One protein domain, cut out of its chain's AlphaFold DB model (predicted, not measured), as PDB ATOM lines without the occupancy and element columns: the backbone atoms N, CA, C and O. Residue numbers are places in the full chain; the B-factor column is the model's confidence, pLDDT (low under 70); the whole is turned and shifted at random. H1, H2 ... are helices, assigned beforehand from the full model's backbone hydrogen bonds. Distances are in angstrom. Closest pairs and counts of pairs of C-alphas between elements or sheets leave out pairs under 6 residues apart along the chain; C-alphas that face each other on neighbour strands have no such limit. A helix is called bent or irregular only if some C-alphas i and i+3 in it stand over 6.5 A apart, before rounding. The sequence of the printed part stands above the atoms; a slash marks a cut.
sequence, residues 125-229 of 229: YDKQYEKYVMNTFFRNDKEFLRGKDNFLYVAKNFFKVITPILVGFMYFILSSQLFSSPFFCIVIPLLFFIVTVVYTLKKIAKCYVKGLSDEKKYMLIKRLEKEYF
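This is residues 125 to 229 of the 229 residues of an uncharacterized protein of Plasmodium malariae (UniProt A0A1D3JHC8). One long helix, H3, makes the length; arm H2b folds back along its first part and H1 crosses near its middle. Residues 141 to 152 stick out. The 105 printed residues, with helices H1, H2, H3, are all helix by class, only just extended, close to loose: radius of gyration of the C-alphas 19.6 A, spans 72 by 29 by 16 A.

H3, residues 182 to 228, with residues 184 to 200 alone touches H2b, residues 164 to 178: a hairpin, shallow tilt of 8 degrees, closest C-alphas Ser 176 and Cys 185, 4.6 A. H1, residues 125 to 137, touches H3 with residues 130 to 134 alone, steep tilt of 60 degrees, closest C-alphas Met 134 and Cys 207, 6.1 A. O i to N i+4 pairs are within hydrogen-bond range throughout H1, H2a, residues 151 to 161, and H2b; 41 of 43 in H3.

H2, residues 151 to 178, one helix by hydrogen bonds, is bent: C-alphas 161 and 164 are 7.4 A apart. H3 is only just irregular, C-alphas 185 and 188 being 7.0 A apart; it spans 68.5 A from C-alpha 182 at (135.149, 169.300, 97.213) to C-alpha 228 at (173.249, 173.354, 154.052).

The printed part has no cut; link H1 to H2 is long. pLDDT is under 70 at 26 residues, among them 138 to 157.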
ATOM      1  N   TYR A 125     156.997 183.403 117.399       68.31
ATOM      2  CA  TYR A 125     155.654 182.933 117.732       68.31
ATOM      3  C   TYR A 125     155.698 181.567 118.428       68.31
ATOM      4  O   TYR A 125     155.097 181.391 119.481       68.31
ATOM      5  N   ASP A 126     156.492 180.632 117.906       69.25
ATOM      6  CA  ASP A 126     156.675 179.291 118.468       69.25
ATOM      7  C   ASP A 126     157.173 179.327 119.925       69.25
ATOM      8  O   ASP A 126     156.693 178.579 120.781       69.25
ATOM      9  N   LYS A 127     158.095 180.249 120.235       74.56
ATOM     10  CA  LYS A 127     158.585 180.485 121.602       74.56
ATOM     11  C   LYS A 127     157.530 181.119 122.509       74.56
ATOM     12  O   LYS A 127     157.433 180.749 123.678       74.56
ATOM     13  N   GLN A 128     156.751 182.075 122.002       75.06
ATOM     14  CA  GLN A 128     155.657 182.684 122.767       75.06
ATOM     15  C   GLN A 128     154.557 181.665 123.069       75.06
ATOM     16  O   GLN A 128     154.088 181.590 124.203       75.06
ATOM     17  N   TYR A 129     154.209 180.835 122.088       77.06
ATOM     18  CA  TYR A 129     153.270 179.735 122.251       77.06
ATOM     19  C   TYR A 129     153.753 178.737 123.310       77.06
ATOM     20  O   TYR A 129     153.003 178.407 124.225       77.06
ATOM     21  N   GLU A 130     155.030 178.339 123.266       81.12
ATOM     22  CA  GLU A 130     155.639 177.486 124.299       81.12
ATOM     23  C   GLU A 130     155.514 178.110 125.700       81.12
ATOM     24  O   GLU A 130     155.150 177.423 126.653       81.12
ATOM     25  N   LYS A 131     155.727 179.426 125.828       78.31
ATOM     26  CA  LYS A 131     155.537 180.150 127.095       78.31
ATOM     27  C   LYS A 131     154.080 180.117 127.566       78.31
ATOM     28  O   LYS A 131     153.846 179.936 128.757       78.31
ATOM     29  N   TYR A 132     153.102 180.264 126.670       74.12
ATOM     30  CA  TYR A 132     151.686 180.150 127.035       74.12
ATOM     31  C   TYR A 132     151.328 178.742 127.509       74.12
ATOM     32  O   TYR A 132     150.665 178.610 128.536       74.12
ATOM     33  N   VAL A 133     151.806 177.698 126.826       79.31
ATOM     34  CA  VAL A 133     151.590 176.302 127.238       79.31
ATOM     35  C   VAL A 133     152.210 176.043 128.614       79.31
ATOM     36  O   VAL A 133     151.523 175.549 129.507       79.31
ATOM     37  N   MET A 134     153.465 176.450 128.823       76.88
ATOM     38  CA  MET A 134     154.148 176.304 130.114       76.88
ATOM     39  C   MET A 134     153.436 177.054 131.239       76.88
ATOM     40  O   MET A 134     153.203 176.488 132.301       76.88
ATOM     41  N   ASN A 135     153.006 178.292 130.992       72.94
ATOM     42  CA  ASN A 135     152.275 179.084 131.980       72.94
ATOM     43  C   ASN A 135     150.895 178.510 132.324       72.94
ATOM     44  O   ASN A 135     150.391 178.774 133.412       72.94
ATOM     45  N   THR A 136     150.267 177.790 131.392       73.44
ATOM     46  CA  THR A 136     148.918 177.239 131.582       73.44
ATOM     47  C   THR A 136     148.952 175.928 132.360       73.44
ATOM     48  O   THR A 136     148.122 175.737 133.239       73.44
ATOM     49  N   PHE A 137     149.904 175.038 132.056       71.94
ATOM     50  CA  PHE A 137     149.916 173.671 132.594       71.94
ATOM     51  C   PHE A 137     151.032 173.381 133.603       71.94
ATOM     52  O   PHE A 137     150.885 172.465 134.403       71.94
ATOM     53  N   PHE A 138     152.143 174.123 133.570       67.06
ATOM     54  CA  PHE A 138     153.380 173.774 134.294       67.06
ATOM     55  C   PHE A 138     153.898 174.896 135.192       67.06
ATOM     56  O   PHE A 138     155.036 174.852 135.659       67.06
ATOM     57  N   ARG A 139     153.088 175.930 135.429       62.31
ATOM     58  CA  ARG A 139     153.475 177.034 136.299       62.31
ATOM     59  C   ARG A 139     153.478 176.550 137.750       62.31
ATOM     60  O   ARG A 139     152.433 176.478 138.388       62.31
ATOM     61  N   ASN A 140     154.667 176.259 138.268       59.41
ATOM     62  CA  ASN A 140     154.924 176.330 139.700       59.41
ATOM     63  C   ASN A 140     154.791 177.799 140.086       59.41
ATOM     64  O   ASN A 140     155.561 178.599 139.574       59.41
ATOM     65  N   ASP A 141     153.798 178.165 140.898       49.72
ATOM     66  CA  ASP A 141     154.001 179.160 141.951       49.72
ATOM     67  C   ASP A 141     152.758 179.397 142.811       49.72
ATOM     68  O   ASP A 141     151.611 179.413 142.362       49.72
ATOM     69  N   LYS A 142     153.066 179.674 144.078       46.41
ATOM     70  CA  LYS A 142     152.250 180.068 145.236       46.41
ATOM     71  C   LYS A 142     151.150 181.124 144.981       46.41
ATOM     72  O   LYS A 142     150.380 181.415 145.892       46.41
ATOM     73  N   GLU A 143     151.051 181.696 143.782       44.16
ATOM     74  CA  GLU A 143     149.998 182.632 143.365       44.16
ATOM     75  C   GLU A 143     148.661 181.940 143.065       44.16
ATOM     76  O   GLU A 143     147.615 182.506 143.372       44.16
ATOM     77  N   PHE A 144     148.667 180.705 142.543       46.31
ATOM     78  CA  PHE A 144     147.420 179.959 142.297       46.31
ATOM     79  C   PHE A 144     146.693 179.623 143.610       46.31
ATOM     80  O   PHE A 144     145.472 179.663 143.679       46.31
ATOM     81  N   LEU A 145     147.455 179.383 144.684       45.16
ATOM     82  CA  LEU A 145     146.932 179.150 146.036       45.16
ATOM     83  C   LEU A 145     146.484 180.439 146.750       45.16
ATOM     84  O   LEU A 145     145.771 180.362 147.746       45.16
ATOM     85  N   ARG A 146     146.898 181.621 146.268       46.91
ATOM     86  CA  ARG A 146     146.502 182.927 146.830       46.91
ATOM     87  C   ARG A 146     145.283 183.544 146.140       46.91
ATOM     88  O   ARG A 146     144.647 184.420 146.717       46.91
ATOM     89  N   GLY A 147     144.951 183.105 144.929       47.97
ATOM     90  CA  GLY A 147     143.845 183.640 144.147       47.97
ATOM     91  C   GLY A 147     142.579 182.811 144.298       47.97
ATOM     92  O   GLY A 147     142.346 181.899 143.512       47.97
ATOM     93  N   LYS A 148     141.733 183.172 145.267       46.34
ATOM     94  CA  LYS A 148     140.293 182.892 145.193       46.34
ATOM     95  C   LYS A 148     139.797 183.361 143.813       46.34
ATOM     96  O   LYS A 148     140.009 184.516 143.461       46.34
ATOM     97  N   ASP A 149     139.214 182.445 143.047       52.28
ATOM     98  CA  ASP A 149     138.468 182.669 141.804       52.28
ATOM     99  C   ASP A 149     139.151 183.508 140.716       52.28
ATOM    100  O   ASP A 149     138.925 184.703 140.563       52.28
ATOM    101  N   ASN A 150     139.915 182.843 139.849       60.69
ATOM    102  CA  ASN A 150     140.366 183.443 138.592       60.69
ATOM    103  C   ASN A 150     140.124 182.508 137.396       60.69
ATOM    104  O   ASN A 150     140.984 182.323 136.533       60.69
ATOM    105  N   PHE A 151     138.916 181.935 137.319       61.09
ATOM    106  CA  PHE A 151     138.442 181.170 136.154       61.09
ATOM    107  C   PHE A 151     138.692 181.927 134.842       61.09
ATOM    108  O   PHE A 151     139.157 181.344 133.867       61.09
ATOM    109  N   LEU A 152     138.488 183.250 134.842       62.12
ATOM    110  CA  LEU A 152     138.723 184.116 133.687       62.12
ATOM    111  C   LEU A 152     140.190 184.096 133.213       62.12
ATOM    112  O   LEU A 152     140.462 184.099 132.013       62.12
ATOM    113  N   TYR A 153     141.146 184.050 134.143       66.00
ATOM    114  CA  TYR A 153     142.575 183.999 133.831       66.00
ATOM    115  C   TYR A 153     142.977 182.639 133.248       66.00
ATOM    116  O   TYR A 153     143.682 182.579 132.236       66.00
ATOM    117  N   VAL A 154     142.487 181.551 133.852       63.50
ATOM    118  CA  VAL A 154     142.719 180.179 133.372       63.50
ATOM    119  C   VAL A 154     142.103 179.993 131.990       63.50
ATOM    120  O   VAL A 154     142.793 179.558 131.069       63.50
ATOM    121  N   ALA A 155     140.851 180.416 131.810       65.12
ATOM    122  CA  ALA A 155     140.160 180.379 130.529       65.12
ATOM    123  C   ALA A 155     140.933 181.164 129.462       65.12
ATOM    124  O   ALA A 155     141.224 180.627 128.396       65.12
ATOM    125  N   LYS A 156     141.364 182.401 129.754       67.88
ATOM    126  CA  LYS A 156     142.134 183.231 128.811       67.88
ATOM    127  C   LYS A 156     143.438 182.565 128.368       67.88
ATOM    128  O   LYS A 156     143.814 182.674 127.202       67.88
ATOM    129  N   ASN A 157     144.139 181.890 129.272       67.31
ATOM    130  CA  ASN A 157     145.371 181.180 128.935       67.31
ATOM    131  C   ASN A 157     145.099 179.881 128.166       67.31
ATOM    132  O   ASN A 157     145.790 179.599 127.188       67.31
ATOM    133  N   PHE A 158     144.033 179.157 128.510       71.62
ATOM    134  CA  PHE A 158     143.591 177.982 127.766       71.62
ATOM    135  C   PHE A 158     143.197 178.331 126.322       71.62
ATOM    136  O   PHE A 158     143.655 177.674 125.387       71.62
ATOM    137  N   PHE A 159     142.461 179.431 126.115       72.06
ATOM    138  CA  PHE A 159     142.124 179.949 124.783       72.06
ATOM    139  C   PHE A 159     143.368 180.238 123.930       72.06
ATOM    140  O   PHE A 159     143.374 179.955 122.730       72.06
ATOM    141  N   LYS A 160     144.456 180.723 124.544       73.62
ATOM    142  CA  LYS A 160     145.741 180.926 123.853       73.62
ATOM    143  C   LYS A 160     146.396 179.613 123.428       73.62
ATOM    144  O   LYS A 160     147.008 179.559 122.365       73.62
ATOM    145  N   VAL A 161     146.252 178.548 124.215       75.75
ATOM    146  CA  VAL A 161     146.782 177.223 123.858       75.75
ATOM    147  C   VAL A 161     146.002 176.607 122.696       75.75
ATOM    148  O   VAL A 161     146.620 176.072 121.776       75.75
ATOM    149  N   ILE A 162     144.671 176.714 122.694       79.06
ATOM    150  CA  ILE A 162     143.822 176.148 121.628       79.06
ATOM    151  C   ILE A 162     143.742 177.031 120.373       79.06
ATOM    152  O   ILE A 162     143.133 176.634 119.383       79.06
ATOM    153  N   THR A 163     144.374 178.209 120.377       77.50
ATOM    154  CA  THR A 163     144.347 179.163 119.254       77.50
ATOM    155  C   THR A 163     144.696 178.527 117.898       77.50
ATOM    156  O   THR A 163     143.956 178.770 116.948       77.50
ATOM    157  N   PRO A 164     145.724 177.663 117.754       77.50
ATOM    158  CA  PRO A 164     146.019 177.036 116.461       77.50
ATOM    159  C   PRO A 164     144.892 176.126 115.943       77.50
ATOM    160  O   PRO A 164     144.669 176.043 114.737       77.50
ATOM    161  N   ILE A 165     144.153 175.475 116.848       77.56
ATOM    162  CA  ILE A 165     142.992 174.639 116.507       77.56
ATOM    163  C   ILE A 165     141.836 175.531 116.044       77.56
ATOM    164  O   ILE A 165     141.216 175.249 115.022       77.56
ATOM    165  N   LEU A 166     141.596 176.647 116.744       79.31
ATOM    166  CA  LEU A 166     140.586 177.638 116.358       79.31
ATOM    167  C   LEU A 166     140.885 178.243 114.981       79.31
ATOM    168  O   LEU A 166     139.982 178.360 114.160       79.31
ATOM    169  N   VAL A 167     142.149 178.558 114.686       76.25
ATOM    170  CA  VAL A 167     142.577 179.031 113.357       76.25
ATOM    171  C   VAL A 167     142.343 177.959 112.286       76.25
ATOM    172  O   VAL A 167     141.854 178.276 111.205       76.25
ATOM    173  N   GLY A 168     142.630 176.688 112.587       72.06
ATOM    174  CA  GLY A 168     142.320 175.570 111.689       72.06
ATOM    175  C   GLY A 168     140.825 175.440 111.394       72.06
ATOM    176  O   GLY A 168     140.433 175.259 110.243       72.06
ATOM    177  N   PHE A 169     139.985 175.605 112.414       78.31
ATOM    178  CA  PHE A 169     138.531 175.581 112.265       78.31
ATOM    179  C   PHE A 169     138.005 176.778 111.458       78.31
ATOM    180  O   PHE A 169     137.150 176.620 110.591       78.31
ATOM    181  N   MET A 170     138.568 177.969 111.670       76.88
ATOM    182  CA  MET A 170     138.245 179.156 110.873       76.88
ATOM    183  C   MET A 170     138.608 178.970 109.403       76.88
ATOM    184  O   MET A 170     137.813 179.305 108.527       76.88
ATOM    185  N   TYR A 171     139.778 178.391 109.126       75.06
ATOM    186  CA  TYR A 171     140.190 178.058 107.765       75.06
ATOM    187  C   TYR A 171     139.228 177.061 107.107       75.06
ATOM    188  O   TYR A 171     138.889 177.225 105.939       75.06
ATOM    189  N   PHE A 172     138.721 176.082 107.861       75.75
ATOM    190  CA  PHE A 172     137.703 175.143 107.386       75.75
ATOM    191  C   PHE A 172     136.417 175.854 106.942       75.75
ATOM    192  O   PHE A 172     135.945 175.639 105.826       75.75
ATOM    193  N   ILE A 173     135.894 176.763 107.771       76.81
ATOM    194  CA  ILE A 173     134.693 177.543 107.441       76.81
ATOM    195  C   ILE A 173     134.943 178.431 106.215       76.81
ATOM    196  O   ILE A 173     134.155 178.404 105.273       76.81
ATOM    197  N   LEU A 174     136.053 179.173 106.191       75.31
ATOM    198  CA  LEU A 174     136.410 180.053 105.074       75.31
ATOM    199  C   LEU A 174     136.564 179.282 103.761       75.31
ATOM    200  O   LEU A 174     136.043 179.699 102.730       75.31
ATOM    201  N   SER A 175     137.235 178.131 103.796       68.25
ATOM    202  CA  SER A 175     137.431 177.309 102.604       68.25
ATOM    203  C   SER A 175     136.111 176.766 102.062       68.25
ATOM    204  O   SER A 175     135.916 176.719 100.848       68.25
ATOM    205  N   SER A 176     135.170 176.436 102.954       73.44
ATOM    206  CA  SER A 176     133.837 175.975 102.557       73.44
ATOM    207  C   SER A 176     132.992 177.038 101.849       73.44
ATOM    208  O   SER A 176     132.077 176.698 101.104       73.44
ATOM    209  N   GLN A 177     133.312 178.318 102.059       71.62
ATOM    210  CA  GLN A 177     132.625 179.451 101.440       71.62
ATOM    211  C   GLN A 177     133.305 179.922 100.150       71.62
ATOM    212  O   GLN A 177     132.632 180.411  99.249       71.62
ATOM    213  N   LEU A 178     134.632 179.797 100.069       70.56
ATOM    214  CA  LEU A 178     135.430 180.336  98.965       70.56
ATOM    215  C   LEU A 178     135.588 179.366  97.793       70.56
ATOM    216  O   LEU A 178     135.779 179.811  96.661       70.56
ATOM    217  N   PHE A 179     135.528 178.054  98.037       70.88
ATOM    218  CA  PHE A 179     135.819 177.054  97.015       70.88
ATOM    219  C   PHE A 179     134.653 176.091  96.804       70.88
ATOM    220  O   PHE A 179     134.215 175.403  97.719       70.88
ATOM    221  N   SER A 180     134.214 175.969  95.551       72.56
ATOM    222  CA  SER A 180     133.153 175.028  95.160       72.56
ATOM    223  C   SER A 180     133.661 173.598  94.946       72.56
ATOM    224  O   SER A 180     132.878 172.653  94.943       72.56
ATOM    225  N   SER A 181     134.972 173.415  94.745       75.88
ATOM    226  CA  SER A 181     135.562 172.087  94.551       75.88
ATOM    227  C   SER A 181     135.648 171.331  95.884       75.88
ATOM    228  O   SER A 181     136.227 171.865  96.835       75.88
ATOM    229  N   PRO A 182     135.164 170.074  95.968       74.06
ATOM    230  CA  PRO A 182     135.149 169.300  97.213       74.06
ATOM    231  C   PRO A 182     136.557 169.059  97.776       74.06
ATOM    232  O   PRO A 182     136.742 168.981  98.989       74.06
ATOM    233  N   PHE A 183     137.570 169.005  96.909       71.38
ATOM    234  CA  PHE A 183     138.962 168.847  97.322       71.38
ATOM    235  C   PHE A 183     139.473 170.063  98.116       71.38
ATOM    236  O   PHE A 183     140.051 169.914  99.192       71.38
ATOM    237  N   PHE A 184     139.206 171.275  97.631       71.31
ATOM    238  CA  PHE A 184     139.611 172.514  98.303       71.31
ATOM    239  C   PHE A 184     138.684 172.867  99.474       71.31
ATOM    240  O   PHE A 184     139.138 173.401 100.479       71.31
ATOM    241  N   CYS A 185     137.404 172.512  99.382       70.75
ATOM    242  CA  CYS A 185     136.403 172.765 100.416       70.75
ATOM    243  C   CYS A 185     136.586 171.861 101.649       70.75
ATOM    244  O   CYS A 185     136.449 172.330 102.776       70.75
ATOM    245  N   ILE A 186     136.936 170.583 101.452       74.00
ATOM    246  CA  ILE A 186     136.933 169.577 102.527       74.00
ATOM    247  C   ILE A 186     138.331 169.010 102.783       74.00
ATOM    248  O   ILE A 186     138.789 169.011 103.923       74.00
ATOM    249  N   VAL A 187     139.034 168.536 101.749       77.12
ATOM    250  CA  VAL A 187     140.267 167.745 101.931       77.12
ATOM    251  C   VAL A 187     141.424 168.599 102.456       77.12
ATOM    252  O   VAL A 187     142.041 168.246 103.460       77.12
ATOM    253  N   ILE A 188     141.704 169.740 101.823       75.81
ATOM    254  CA  ILE A 188     142.807 170.626 102.239       75.81
ATOM    255  C   ILE A 188     142.588 171.197 103.653       75.81
ATOM    256  O   ILE A 188     143.516 171.136 104.466       75.81
ATOM    257  N   PRO A 189     141.395 171.704 104.009       74.88
ATOM    258  CA  PRO A 189     141.165 172.247 105.341       74.88
ATOM    259  C   PRO A 189     141.139 171.175 106.427       74.88
ATOM    260  O   PRO A 189     141.615 171.433 107.531       74.88
ATOM    261  N   LEU A 190     140.663 169.964 106.119       80.88
ATOM    262  CA  LEU A 190     140.757 168.823 107.029       80.88
ATOM    263  C   LEU A 190     142.222 168.458 107.306       80.88
ATOM    264  O   LEU A 190     142.603 168.295 108.461       80.88
ATOM    265  N   LEU A 191     143.063 168.380 106.267       80.06
ATOM    266  CA  LEU A 191     144.499 168.134 106.430       80.06
ATOM    267  C   LEU A 191     145.163 169.230 107.271       80.06
ATOM    268  O   LEU A 191     145.925 168.924 108.187       80.06
ATOM    269  N   PHE A 192     144.838 170.497 107.008       77.50
ATOM    270  CA  PHE A 192     145.341 171.620 107.796       77.50
ATOM    271  C   PHE A 192     144.914 171.521 109.267       77.50
ATOM    272  O   PHE A 192     145.746 171.677 110.158       77.50
ATOM    273  N   PHE A 193     143.650 171.186 109.533       81.19
ATOM    274  CA  PHE A 193     143.132 170.978 110.885       81.19
ATOM    275  C   PHE A 193     143.832 169.819 111.611       81.19
ATOM    276  O   PHE A 193     144.227 169.954 112.768       81.19
ATOM    277  N   ILE A 194     144.060 168.690 110.935       82.44
ATOM    278  CA  ILE A 194     144.810 167.565 111.512       82.44
ATOM    279  C   ILE A 194     146.234 168.010 111.871       82.44
ATOM    280  O   ILE A 194     146.713 167.727 112.969       82.44
ATOM    281  N   VAL A 195     146.900 168.754 110.983       80.25
ATOM    282  CA  VAL A 195     148.249 169.279 111.233       80.25
ATOM    283  C   VAL A 195     148.271 170.225 112.435       80.25
ATOM    284  O   VAL A 195     149.181 170.116 113.261       80.25
ATOM    285  N   THR A 196     147.287 171.116 112.590       79.94
ATOM    286  CA  THR A 196     147.237 172.024 113.749       79.94
ATOM    287  C   THR A 196     146.988 171.267 115.052       79.94
ATOM    288  O   THR A 196     147.673 171.535 116.042       79.94
ATOM    289  N   VAL A 197     146.105 170.263 115.061       81.75
ATOM    290  CA  VAL A 197     145.886 169.391 116.228       81.75
ATOM    291  C   VAL A 197     147.171 168.646 116.599       81.75
ATOM    292  O   VAL A 197     147.630 168.742 117.738       81.75
ATOM    293  N   VAL A 198     147.820 167.978 115.644       83.94
ATOM    294  CA  VAL A 198     149.083 167.255 115.886       83.94
ATOM    295  C   VAL A 198     150.176 168.200 116.396       83.94
ATOM    296  O   VAL A 198     150.896 167.861 117.338       83.94
ATOM    297  N   TYR A 199     150.286 169.401 115.823       84.19
ATOM    298  CA  TYR A 199     151.232 170.421 116.272       84.19
ATOM    299  C   TYR A 199     150.991 170.823 117.734       84.19
ATOM    300  O   TYR A 199     151.936 170.815 118.529       84.19
ATOM    301  N   THR A 200     149.742 171.127 118.106       80.94
ATOM    302  CA  THR A 200     149.404 171.509 119.487       80.94
ATOM    303  C   THR A 200     149.710 170.390 120.482       80.94
ATOM    304  O   THR A 200     150.402 170.636 121.469       80.94
ATOM    305  N   LEU A 201     149.312 169.145 120.189       83.88
ATOM    306  CA  LEU A 201     149.601 167.983 121.037       83.88
ATOM    307  C   LEU A 201     151.106 167.755 121.207       83.88
ATOM    308  O   LEU A 201     151.596 167.614 122.329       83.88
ATOM    309  N   LYS A 202     151.869 167.793 120.106       86.19
ATOM    310  CA  LYS A 202     153.331 167.648 120.135       86.19
ATOM    311  C   LYS A 202     153.985 168.732 120.989       86.19
ATOM    312  O   LYS A 202     154.935 168.457 121.725       86.19
ATOM    313  N   LYS A 203     153.491 169.970 120.909       84.75
ATOM    314  CA  LYS A 203     154.007 171.080 121.715       84.75
ATOM    315  C   LYS A 203     153.675 170.938 123.191       84.75
ATOM    316  O   LYS A 203     154.570 171.158 124.006       84.75
ATOM    317  N   ILE A 204     152.459 170.522 123.529       82.50
ATOM    318  CA  ILE A 204     152.065 170.233 124.913       82.50
ATOM    319  C   ILE A 204     152.953 169.130 125.496       82.50
ATOM    320  O   ILE A 204     153.527 169.327 126.563       82.50
ATOM    321  N   ALA A 205     153.174 168.032 124.766       81.88
ATOM    322  CA  ALA A 205     154.053 166.946 125.204       81.88
ATOM    323  C   ALA A 205     155.507 167.409 125.424       81.88
ATOM    324  O   ALA A 205     156.130 167.076 126.431       81.88
ATOM    325  N   LYS A 206     156.052 168.236 124.520       87.00
ATOM    326  CA  LYS A 206     157.397 168.811 124.689       87.00
ATOM    327  C   LYS A 206     157.486 169.699 125.936       87.00
ATOM    328  O   LYS A 206     158.470 169.629 126.670       87.00
ATOM    329  N   CYS A 207     156.468 170.524 126.169       82.69
ATOM    330  CA  CYS A 207     156.377 171.371 127.359       82.69
ATOM    331  C   CYS A 207     156.261 170.533 128.635       82.69
ATOM    332  O   CYS A 207     156.928 170.841 129.614       82.69
ATOM    333  N   TYR A 208     155.508 169.434 128.599       80.19
ATOM    334  CA  TYR A 208     155.366 168.500 129.716       80.19
ATOM    335  C   TYR A 208     156.709 167.911 130.158       80.19
ATOM    336  O   TYR A 208     157.069 167.987 131.330       80.19
ATOM    337  N   VAL A 209     157.506 167.408 129.209       83.00
ATOM    338  CA  VAL A 209     158.853 166.886 129.500       83.00
ATOM    339  C   VAL A 209     159.757 167.973 130.094       83.00
ATOM    340  O   VAL A 209     160.515 167.717 131.029       83.00
ATOM    341  N   LYS A 210     159.662 169.202 129.574       82.25
ATOM    342  CA  LYS A 210     160.427 170.350 130.076       82.25
ATOM    343  C   LYS A 210     160.010 170.732 131.500       82.25
ATOM    344  O   LYS A 210     160.879 170.910 132.345       82.25
ATOM    345  N   GLY A 211     158.707 170.764 131.780       76.81
ATOM    346  CA  GLY A 211     158.153 171.041 133.105       76.81
ATOM    347  C   GLY A 211     158.614 170.025 134.149       76.81
ATOM    348  O   GLY A 211     159.115 170.418 135.197       76.81
ATOM    349  N   LEU A 212     158.570 168.728 133.823       76.38
ATOM    350  CA  LEU A 212     159.085 167.662 134.695       76.38
ATOM    351  C   LEU A 212     160.584 167.803 134.998       76.38
ATOM    352  O   LEU A 212     161.028 167.533 136.113       76.38
ATOM    353  N   SER A 213     161.388 168.199 134.006       77.12
ATOM    354  CA  SER A 213     162.818 168.471 134.206       77.12
ATOM    355  C   SER A 213     163.036 169.647 135.163       77.12
ATOM    356  O   SER A 213     163.900 169.580 136.039       77.12
ATOM    357  N   ASP A 214     162.267 170.721 135.001       75.56
ATOM    358  CA  ASP A 214     162.396 171.927 135.821       75.56
ATOM    359  C   ASP A 214     161.918 171.682 137.266       75.56
ATOM    360  O   ASP A 214     162.565 172.129 138.215       75.56
ATOM    361  N   GLU A 215     160.873 170.873 137.460       70.12
ATOM    362  CA  GLU A 215     160.396 170.447 138.782       70.12
ATOM    363  C   GLU A 215     161.430 169.580 139.519       70.12
ATOM    364  O   GLU A 215     161.723 169.818 140.695       70.12
ATOM    365  N   LYS A 216     162.065 168.627 138.820       72.75
ATOM    366  CA  LYS A 216     163.161 167.820 139.385       72.75
ATOM    367  C   LYS A 216     164.330 168.689 139.849       72.75
ATOM    368  O   LYS A 216     164.861 168.449 140.931       72.75
ATOM    369  N   LYS A 217     164.714 169.703 139.065       72.56
ATOM    370  CA  LYS A 217     165.770 170.658 139.446       72.56
ATOM    371  C   LYS A 217     165.386 171.459 140.685       72.56
ATOM    372  O   LYS A 217     166.202 171.591 141.591       72.56
ATOM    373  N   TYR A 218     164.151 171.950 140.744       70.06
ATOM    374  CA  TYR A 218     163.654 172.705 141.893       70.06
ATOM    375  C   TYR A 218     163.676 171.873 143.185       70.06
ATOM    376  O   TYR A 218     164.153 172.342 144.217       70.06
ATOM    377  N   MET A 219     163.231 170.615 143.125       71.12
ATOM    378  CA  MET A 219     163.266 169.695 144.268       71.12
ATOM    379  C   MET A 219     164.696 169.399 144.742       71.12
ATOM    380  O   MET A 219     164.931 169.294 145.945       71.12
ATOM    381  N   LEU A 220     165.651 169.306 143.814       71.62
ATOM    382  CA  LEU A 220     167.076 169.140 144.114       71.62
ATOM    383  C   LEU A 220     167.650 170.361 144.844       71.62
ATOM    384  O   LEU A 220     168.274 170.203 145.887       71.62
ATOM    385  N   ILE A 221     167.378 171.569 144.340       74.25
ATOM    386  CA  ILE A 221     167.819 172.829 144.961       74.25
ATOM    387  C   ILE A 221     167.239 172.959 146.370       74.25
ATOM    388  O   ILE A 221     167.973 173.207 147.318       74.25
ATOM    389  N   LYS A 222     165.938 172.701 146.533       71.88
ATOM    390  CA  LYS A 222     165.264 172.791 147.832       71.88
ATOM    391  C   LYS A 222     165.771 171.756 148.843       71.88
ATOM    392  O   LYS A 222     165.733 172.005 150.044       71.88
ATOM    393  N   ARG A 223     166.216 170.580 148.378       70.56
ATOM    394  CA  ARG A 223     166.856 169.572 149.239       70.56
ATOM    395  C   ARG A 223     168.243 170.042 149.686       70.56
ATOM    396  O   ARG A 223     168.527 169.936 150.870       70.56
ATOM    397  N   LEU A 224     169.039 170.615 148.781       72.56
ATOM    398  CA  LEU A 224     170.343 171.198 149.113       72.56
ATOM    399  C   LEU A 224     170.198 172.367 150.099       72.56
ATOM    400  O   LEU A 224     170.860 172.385 151.126       72.56
ATOM    401  N   GLU A 225     169.271 173.298 149.879       73.88
ATOM    402  CA  GLU A 225     169.022 174.395 150.831       73.88
ATOM    403  C   GLU A 225     168.686 173.900 152.245       73.88
ATOM    404  O   GLU A 225     169.026 174.569 153.206       73.88
ATOM    405  N   LYS A 226     168.059 172.727 152.379       71.00
ATOM    406  CA  LYS A 226     167.675 172.137 153.669       71.00
ATOM    407  C   LYS A 226     168.786 171.317 154.342       71.00
ATOM    408  O   LYS A 226     168.649 170.958 155.505       71.00
ATOM    409  N   GLU A 227     169.819 170.937 153.593       67.88
ATOM    410  CA  GLU A 227     170.996 170.219 154.106       67.88
ATOM    411  C   GLU A 227     172.135 171.179 154.480       67.88
ATOM    412  O   GLU A 227     172.967 170.833 155.316       67.88
ATOM    413  N   TYR A 228     172.171 172.374 153.879       62.19
ATOM    414  CA  TYR A 228     173.249 173.354 154.052       62.19
ATOM    415  C   TYR A 228     172.842 174.630 154.823       62.19
ATOM    416  O   TYR A 228     173.713 175.463 155.078       62.19
ATOM    417  N   PHE A 229     171.569 174.779 155.211       52.59
ATOM    418  CA  PHE A 229     171.049 175.824 156.111       52.59
ATOM    419  C   PHE A 229     170.091 175.220 157.142       52.59
ATOM    420  O   PHE A 229     170.043 175.769 158.266       52.59
TER     421      PHE A 229